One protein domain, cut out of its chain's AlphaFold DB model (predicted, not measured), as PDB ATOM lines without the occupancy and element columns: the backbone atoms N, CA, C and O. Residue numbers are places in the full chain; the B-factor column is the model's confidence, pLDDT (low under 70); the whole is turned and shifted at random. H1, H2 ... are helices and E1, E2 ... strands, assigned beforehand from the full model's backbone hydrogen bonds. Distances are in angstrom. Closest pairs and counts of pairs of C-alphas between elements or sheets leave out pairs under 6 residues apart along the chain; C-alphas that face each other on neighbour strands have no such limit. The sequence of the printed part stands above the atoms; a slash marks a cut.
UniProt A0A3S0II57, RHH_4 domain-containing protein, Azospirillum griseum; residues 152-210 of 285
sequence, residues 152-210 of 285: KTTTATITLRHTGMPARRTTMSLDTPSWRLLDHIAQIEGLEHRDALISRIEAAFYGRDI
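What this domain is: This is residues 152 to 210 of the 285 residues of the protein "RHH_4 domain-containing protein" of Azospirillum griseum (UniProt A0A3S0II57). A long two-stranded hairpin, E1 and E2, has two helices on the side of E1: H1 leads away from the end of E2, and H2 packs on E1, with its first residue, Arg 194, near the middle of H1 and its line about perpendicular to that of H1. The printed part has 59 residues, with two named strands and then two named helices in the order E1, E2, H1, H2. The sheet, order E1 - E2, is antiparallel, and the class is mixed, helices and strands. The whole is compact, with a radius of gyration of the C-alphas of 11.7 A and spans of 33 by 25 by 18 A.

Where its parts are: E1, residues 153 to 160, begins at C-alpha 153 (6.578, -15.540, 6.792) and is 20.6 A long. E2 is residues 168 to 175, 22.4 A long. H1, residues 176 to 188, is 18.7 A long and ends at C-alpha 188 (14.431, -8.918, 28.428). H2, residues 194 to 204, is 15.4 A long and ends at C-alpha 204 (29.077, -10.992, 17.069).

How they stand to each other: E1 and E2 form a hairpin, antiparallel at 154 degrees between their directions. N 156 and O 172 are within hydrogen-bond range at 2.9 A, and N 160 and O 168 at 2.8 A. The closest C-alphas of E1 and H2 are those of Leu 160 and Ser 199, 4.9 A apart. Those of E1 and H1 are Thr 153 and Thr 176, 6.2 A apart. H1, with residues 182 to 186 alone, touches H2, about perpendicular at 83 degrees; their closest C-alphas, Asp 183 and Arg 194, are 5.3 A apart. E2 and H2 are apart. In H1 and H2 every O i to N i+4 pair is within hydrogen-bond range.

The domain as a whole: The two C-alphas farthest apart are those of Lys 152 and Gly 164, at 35.7 A. The printed part has no cut. The links E2 to H1 and H1 to H2 are tight, and E1 to E2 is short; no link is long. The mean pLDDT of the printed part is 92.2, and no printed residue is under 70.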
ATOM      1  N   LYS A 152       3.218 -18.066   8.807       86.19
ATOM      2  CA  LYS A 152       3.208 -16.922   7.896       86.19
ATOM      3  C   LYS A 152       4.549 -16.204   7.998       86.19
ATOM      4  O   LYS A 152       4.876 -15.627   9.044       86.19
ATOM      5  N   THR A 153       5.312 -16.253   6.911       92.88
ATOM      6  CA  THR A 153       6.578 -15.540   6.792       92.88
ATOM      7  C   THR A 153       6.293 -14.063   6.555       92.88
ATOM      8  O   THR A 153       5.517 -13.694   5.675       92.88
ATOM      9  N   THR A 154       6.895 -13.217   7.380       95.50
ATOM     10  CA  THR A 154       6.799 -11.763   7.310       95.50
ATOM     11  C   THR A 154       8.179 -11.210   6.992       95.50
ATOM     12  O   THR A 154       9.158 -11.525   7.672       95.50
ATOM     13  N   THR A 155       8.256 -10.378   5.958       95.94
ATOM     14  CA  THR A 155       9.485  -9.673   5.589       95.94
ATOM     15  C   THR A 155       9.480  -8.291   6.228       95.94
ATOM     16  O   THR A 155       8.511  -7.549   6.078       95.94
ATOM     17  N   ALA A 156      10.557  -7.940   6.926       94.31
ATOM     18  CA  ALA A 156      10.735  -6.631   7.542       94.31
ATOM     19  C   ALA A 156      12.069  -6.007   7.119       94.31
ATOM     20  O   ALA A 156      13.050  -6.710   6.857       94.31
ATOM     21  N   THR A 157      12.094  -4.677   7.059       96.69
ATOM     22  CA  THR A 157      13.317  -3.895   6.860       96.69
ATOM     23  C   THR A 157      13.921  -3.577   8.221       96.69
ATOM     24  O   THR A 157      13.243  -3.001   9.066       96.69
ATOM     25  N   ILE A 158      15.187  -3.930   8.407       96.06
ATOM     26  CA  ILE A 158      15.947  -3.794   9.649       96.06
ATOM     27  C   ILE A 158      17.049  -2.768   9.430       96.06
ATOM     28  O   ILE A 158      17.699  -2.756   8.378       96.06
ATOM     29  N   THR A 159      17.281  -1.921  10.426       96.62
ATOM     30  CA  THR A 159      18.424  -1.008  10.449       96.62
ATOM     31  C   THR A 159      19.550  -1.591  11.295       96.62
ATOM     32  O   THR A 159      19.455  -1.642  12.516       96.62
ATOM     33  N   LEU A 160      20.635  -1.984  10.638       95.06
ATOM     34  CA  LEU A 160      21.843  -2.509  11.260       95.06
ATOM     35  C   LEU A 160      22.784  -1.366  11.632       95.06
ATOM     36  O   LEU A 160      23.078  -0.497  10.800       95.06
ATOM     37  N   ARG A 161      23.258  -1.359  12.879       92.88
ATOM     38  CA  ARG A 161      24.198  -0.359  13.401       92.88
ATOM     39  C   ARG A 161      25.426  -1.049  13.987       92.88
ATOM     40  O   ARG A 161      25.337  -1.660  15.046       92.88
ATOM     41  N   HIS A 162      26.570  -0.870  13.331       86.38
ATOM     42  CA  HIS A 162      27.883  -1.250  13.859       86.38
ATOM     43  C   HIS A 162      28.640  -0.020  14.328       86.38
ATOM     44  O   HIS A 162      28.580   1.038  13.699       86.38
ATOM     45  N   THR A 163      29.389  -0.156  15.417       84.50
ATOM     46  CA  THR A 163      30.304   0.889  15.878       84.50
ATOM     47  C   THR A 163      31.356   1.165  14.809       84.50
ATOM     48  O   THR A 163      32.079   0.258  14.408       84.50
ATOM     49  N   GLY A 164      31.443   2.414  14.350       83.81
ATOM     50  CA  GLY A 164      32.421   2.835  13.342       83.81
ATOM     51  C   GLY A 164      31.975   2.657  11.886       83.81
ATOM     52  O   GLY A 164      32.732   3.018  10.992       83.81
ATOM     53  N   MET A 165      30.754   2.171  11.632       85.44
ATOM     54  CA  MET A 165      30.202   2.029  10.280       85.44
ATOM     55  C   MET A 165      28.879   2.792  10.132       85.44
ATOM     56  O   MET A 165      28.125   2.924  11.101       85.44
ATOM     57  N   PRO A 166      28.554   3.296   8.926       90.44
ATOM     58  CA  PRO A 166      27.255   3.902   8.678       90.44
ATOM     59  C   PRO A 166      26.142   2.865   8.853       90.44
ATOM     60  O   PRO A 166      26.302   1.690   8.520       90.44
ATOM     61  N   ALA A 167      24.989   3.315   9.350       93.12
ATOM     62  CA  ALA A 167      23.826   2.451   9.491       93.12
ATOM     63  C   ALA A 167      23.401   1.898   8.122       93.12
ATOM     64  O   ALA A 167      23.212   2.660   7.169       93.12
ATOM     65  N   ARG A 168      23.213   0.579   8.030       94.75
ATOM     66  CA  ARG A 168      22.798  -0.104   6.798       94.75
ATOM     67  C   ARG A 168      21.391  -0.654   6.964       94.75
ATOM     68  O   ARG A 168      21.061  -1.237   7.989       94.75
ATOM     69  N   ARG A 169      20.554  -0.491   5.941       96.25
ATOM     70  CA  ARG A 169      19.232  -1.125   5.900       96.25
ATOM     71  C   ARG A 169      19.322  -2.450   5.161       96.25
ATOM     72  O   ARG A 169      19.925  -2.522   4.093       96.25
ATOM     73  N   THR A 170      18.714  -3.485   5.719       95.56
ATOM     74  CA  THR A 170      18.599  -4.798   5.082       95.56
ATOM     75  C   THR A 170      17.186  -5.330   5.242       95.56
ATOM     76  O   THR A 170      16.478  -4.945   6.168       95.56
ATOM     77  N   THR A 171      16.750  -6.184   4.326       96.62
ATOM     78  CA  THR A 171      15.462  -6.866   4.418       96.62
ATOM     79  C   THR A 171      15.691  -8.310   4.831       96.62
ATOM     80  O   THR A 171      16.611  -8.972   4.357       96.62
ATOM     81  N   MET A 172      14.853  -8.804   5.733       96.06
ATOM     82  CA  MET A 172      14.922 -10.173   6.231       96.06
ATOM     83  C   MET A 172      13.520 -10.752   6.353       96.06
ATOM     84  O   MET A 172      12.576 -10.035   6.685       96.06
ATOM     85  N   SER A 173      13.397 -12.055   6.096       95.62
ATOM     86  CA  SER A 173      12.131 -12.781   6.161       95.62
ATOM     87  C   SER A 173      12.175 -13.860   7.243       95.62
ATOM     88  O   SER A 173      12.969 -14.802   7.173       95.62
ATOM     89  N   LEU A 174      11.318 -13.719   8.254       95.19
ATOM     90  CA  LEU A 174      11.141 -14.684   9.343       95.19
ATOM     91  C   LEU A 174       9.658 -14.982   9.539       95.19
ATOM     92  O   LEU A 174       8.791 -14.198   9.153       95.19
ATOM     93  N   ASP A 175       9.354 -16.123  10.136       93.88
ATOM     94  CA  ASP A 175       8.007 -16.434  10.586       93.88
ATOM     95  C   ASP A 175       7.559 -15.487  11.711       93.88
ATOM     96  O   ASP A 175       8.353 -14.902  12.450       93.88
ATOM     97  N   THR A 176       6.243 -15.305  11.816       90.19
ATOM     98  CA  THR A 176       5.637 -14.402  12.808       90.19
ATOM     99  C   THR A 176       6.043 -14.733  14.259       90.19
ATOM    100  O   THR A 176       6.338 -13.792  15.000       90.19
ATOM    101  N   PRO A 177       6.103 -16.012  14.691       88.75
ATOM    102  CA  PRO A 177       6.625 -16.373  16.012       88.75
ATOM    103  C   PRO A 177       8.070 -15.924  16.255       88.75
ATOM    104  O   PRO A 177       8.321 -15.284  17.273       88.75
ATOM    105  N   SER A 178       8.991 -16.166  15.316       92.31
ATOM    106  CA  SER A 178      10.386 -15.712  15.431       92.31
ATOM    107  C   SER A 178      10.507 -14.197  15.598       92.31
ATOM    108  O   SER A 178      11.293 -13.726  16.417       92.31
ATOM    109  N   TRP A 179       9.693 -13.411  14.885       95.19
ATOM    110  CA  TRP A 179       9.664 -11.956  15.076       95.19
ATOM    111  C   TRP A 179       9.231 -11.548  16.485       95.19
ATOM    112  O   TRP A 179       9.879 -10.704  17.098       95.19
ATOM    113  N   ARG A 180       8.166 -12.165  17.013       92.06
ATOM    114  CA  ARG A 180       7.691 -11.896  18.379       92.06
ATOM    115  C   ARG A 180       8.712 -12.317  19.430       92.06
ATOM    116  O   ARG A 180       8.861 -11.634  20.438       92.06
ATOM    117  N   LEU A 181       9.413 -13.423  19.190       90.62
ATOM    118  CA  LEU A 181      10.469 -13.897  20.074       90.62
ATOM    119  C   LEU A 181      11.638 -12.903  20.117       90.62
ATOM    120  O   LEU A 181      12.113 -12.587  21.201       90.62
ATOM    121  N   LEU A 182      12.041 -12.333  18.978       95.50
ATOM    122  CA  LEU A 182      13.059 -11.274  18.944       95.50
ATOM    123  C   LEU A 182      12.631 -10.021  19.711       95.50
ATOM    124  O   LEU A 182      13.450  -9.448  20.426       95.50
ATOM    125  N   ASP A 183      11.369  -9.603  19.581       94.62
ATOM    126  CA  ASP A 183      10.834  -8.467  20.341       94.62
ATOM    127  C   ASP A 183      10.880  -8.753  21.856       94.62
ATOM    128  O   ASP A 183      11.278  -7.892  22.643       94.62
ATOM    129  N   HIS A 184      10.545  -9.979  22.267       88.69
ATOM    130  CA  HIS A 184      10.593 -10.397  23.667       88.69
ATOM    131  C   HIS A 184      12.021 -10.468  24.225       88.69
ATOM    132  O   HIS A 184      12.280  -9.934  25.303       88.69
ATOM    133  N   ILE A 185      12.961 -11.068  23.487       91.69
ATOM    134  CA  ILE A 185      14.376 -11.131  23.885       91.69
ATOM    135  C   ILE A 185      14.946  -9.715  23.987       91.69
ATOM    136  O   ILE A 185      15.600  -9.390  24.972       91.69
ATOM    137  N   ALA A 186      14.646  -8.836  23.024       94.00
ATOM    138  CA  ALA A 186      15.077  -7.442  23.083       94.00
ATOM    139  C   ALA A 186      14.560  -6.741  24.350       94.00
ATOM    140  O   ALA A 186      15.324  -6.039  25.008       94.00
ATOM    141  N   GLN A 187      13.303  -6.985  24.735       91.56
ATOM    142  CA  GLN A 187      12.726  -6.450  25.968       91.56
ATOM    143  C   GLN A 187      13.422  -6.987  27.231       91.56
ATOM    144  O   GLN A 187      13.707  -6.201  28.135       91.56
ATOM    145  N   ILE A 188      13.710  -8.293  27.300       89.69
ATOM    146  CA  ILE A 188      14.431  -8.918  28.428       89.69
ATOM    147  C   ILE A 188      15.842  -8.334  28.564       89.69
ATOM    148  O   ILE A 188      16.279  -8.018  29.669       89.69
ATOM    149  N   GLU A 189      16.524  -8.142  27.437       90.25
ATOM    150  CA  GLU A 189      17.875  -7.581  27.360       90.25
ATOM    151  C   GLU A 189      17.915  -6.055  27.571       90.25
ATOM    152  O   GLU A 189      18.988  -5.449  27.555       90.25
ATOM    153  N   GLY A 190      16.759  -5.405  27.767       93.62
ATOM    154  CA  GLY A 190      16.661  -3.956  27.957       93.62
ATOM    155  C   GLY A 190      17.040  -3.147  26.711       93.62
ATOM    156  O   GLY A 190      17.481  -2.004  26.823       93.62
ATOM    157  N   LEU A 191      16.904  -3.739  25.525       95.00
ATOM    158  CA  LEU A 191      17.149  -3.089  24.244       95.00
ATOM    159  C   LEU A 191      15.882  -2.364  23.782       95.00
ATOM    160  O   LEU A 191      14.785  -2.914  23.842       95.00
ATOM    161  N   GLU A 192      16.034  -1.138  23.273       90.81
ATOM    162  CA  GLU A 192      14.893  -0.311  22.846       90.81
ATOM    163  C   GLU A 192      14.064  -0.984  21.741       90.81
ATOM    164  O   GLU A 192      12.835  -0.901  21.732       90.81
ATOM    165  N   HIS A 193      14.739  -1.663  20.807       93.81
ATOM    166  CA  HIS A 193      14.130  -2.264  19.625       93.81
ATOM    167  C   HIS A 193      14.832  -3.567  19.227       93.81
ATOM    168  O   HIS A 193      16.049  -3.702  19.385       93.81
ATOM    169  N   ARG A 194      14.095  -4.486  18.589       95.50
ATOM    170  CA  ARG A 194      14.666  -5.710  17.997       95.50
ATOM    171  C   ARG A 194      15.798  -5.444  16.999       95.50
ATOM    172  O   ARG A 194      16.708  -6.253  16.891       95.50
ATOM    173  N   ASP A 195      15.796  -4.301  16.313       96.38
ATOM    174  CA  ASP A 195      16.866  -3.909  15.385       96.38
ATOM    175  C   ASP A 195      18.219  -3.769  16.101       96.38
ATOM    176  O   ASP A 195      19.260  -4.113  15.538       96.38
ATOM    177  N   ALA A 196      18.214  -3.324  17.364       95.38
ATOM    178  CA  ALA A 196      19.419  -3.256  18.186       95.38
ATOM    179  C   ALA A 196      19.917  -4.660  18.560       95.38
ATOM    180  O   ALA A 196      21.118  -4.916  18.484       95.38
ATOM    181  N   LEU A 197      19.006  -5.586  18.887       95.81
ATOM    182  CA  LEU A 197      19.346  -6.994  19.128       95.81
ATOM    183  C   LEU A 197      19.958  -7.630  17.876       95.81
ATOM    184  O   LEU A 197      21.031  -8.219  17.943       95.81
ATOM    185  N   ILE A 198      19.323  -7.447  16.718       96.31
ATOM    186  CA  ILE A 198      19.794  -8.004  15.445       96.31
ATOM    187  C   ILE A 198      21.141  -7.392  15.040       96.31
ATOM    188  O   ILE A 198      22.008  -8.113  14.555       96.31
ATOM    189  N   SER A 199      21.361  -6.100  15.310       95.44
ATOM    190  CA  SER A 199      22.671  -5.461  15.115       95.44
ATOM    191  C   SER A 199      23.752  -6.093  15.996       95.44
ATOM    192  O   SER A 199      24.859  -6.330  15.520       95.44
ATOM    193  N   ARG A 200      23.443  -6.416  17.263       94.56
ATOM    194  CA  ARG A 200      24.381  -7.114  18.164       94.56
ATOM    195  C   ARG A 200      24.676  -8.536  17.693       94.56
ATOM    196  O   ARG A 200      25.835  -8.937  17.719       94.56
ATOM    197  N   ILE A 201      23.658  -9.265  17.227       94.12
ATOM    198  CA  ILE A 201      23.823 -10.605  16.646       94.12
ATOM    199  C   ILE A 201      24.740 -10.524  15.422       94.12
ATOM    200  O   ILE A 201      25.744 -11.223  15.365       94.12
ATOM    201  N   GLU A 202      24.457  -9.633  14.469       93.94
ATOM    202  CA  GLU A 202      25.316  -9.457  13.294       93.94
ATOM    203  C   GLU A 202      26.749  -9.073  13.697       93.94
ATOM    204  O   GLU A 202      27.700  -9.575  13.107       93.94
ATOM    205  N   ALA A 203      26.921  -8.227  14.719       91.75
ATOM    206  CA  ALA A 203      28.236  -7.767  15.168       91.75
ATOM    207  C   ALA A 203      29.069  -8.915  15.744       91.75
ATOM    208  O   ALA A 203      30.263  -9.006  15.472       91.75
ATOM    209  N   ALA A 204      28.431  -9.813  16.498       89.44
ATOM    210  CA  ALA A 204      29.077 -10.992  17.069       89.44
ATOM    211  C   ALA A 204      29.566 -11.980  15.996       89.44
ATOM    212  O   ALA A 204      30.523 -12.718  16.222       89.44
ATOM    213  N   PHE A 205      28.937 -11.971  14.819       86.81
ATOM    214  CA  PHE A 205      29.280 -12.837  13.690       86.81
ATOM    215  C   PHE A 205      29.912 -12.086  12.516       86.81
ATOM    216  O   PHE A 205      30.049 -12.644  11.422       86.81
ATOM    217  N   TYR A 206      30.318 -10.835  12.735       79.88
ATOM    218  CA  TYR A 206      30.914 -10.005  11.703       79.88
ATOM    219  C   TYR A 206      32.184 -10.674  11.158       79.88
ATOM    220  O   TYR A 206      33.060 -11.090  11.914       79.88
ATOM    221  N   GLY A 207      32.269 -10.807   9.832       80.44
ATOM    222  CA  GLY A 207      33.367 -11.499   9.144       80.44
ATOM    223  C   GLY A 207      33.063 -12.939   8.721       80.44
ATOM    224  O   GLY A 207      33.866 -13.530   8.002       80.44
ATOM    225  N   ARG A 208      31.905 -13.501   9.096       85.50
ATOM    226  CA  ARG A 208      31.400 -14.741   8.488       85.50
ATOM    227  C   ARG A 208      30.485 -14.407   7.312       85.50
ATOM    228  O   ARG A 208      29.594 -13.572   7.443       85.50
ATOM    229  N   ASP A 209      30.665 -15.095   6.189       90.69
ATOM    230  CA  ASP A 209      29.797 -14.964   5.009       90.69
ATOM    231  C   ASP A 209      28.504 -15.785   5.189       90.69
ATOM    232  O   ASP A 209      28.208 -16.725   4.455       90.69
ATOM    233  N   ILE A 210      27.773 -15.496   6.271       91.31
ATOM    234  CA  ILE A 210      26.522 -16.171   6.619       91.31
ATOM    235  C   ILE A 210      25.377 -15.169   6.442       91.31
ATOM    236  O   ILE A 210      25.431 -14.069   7.002       91.31
TER     237      ILE A 210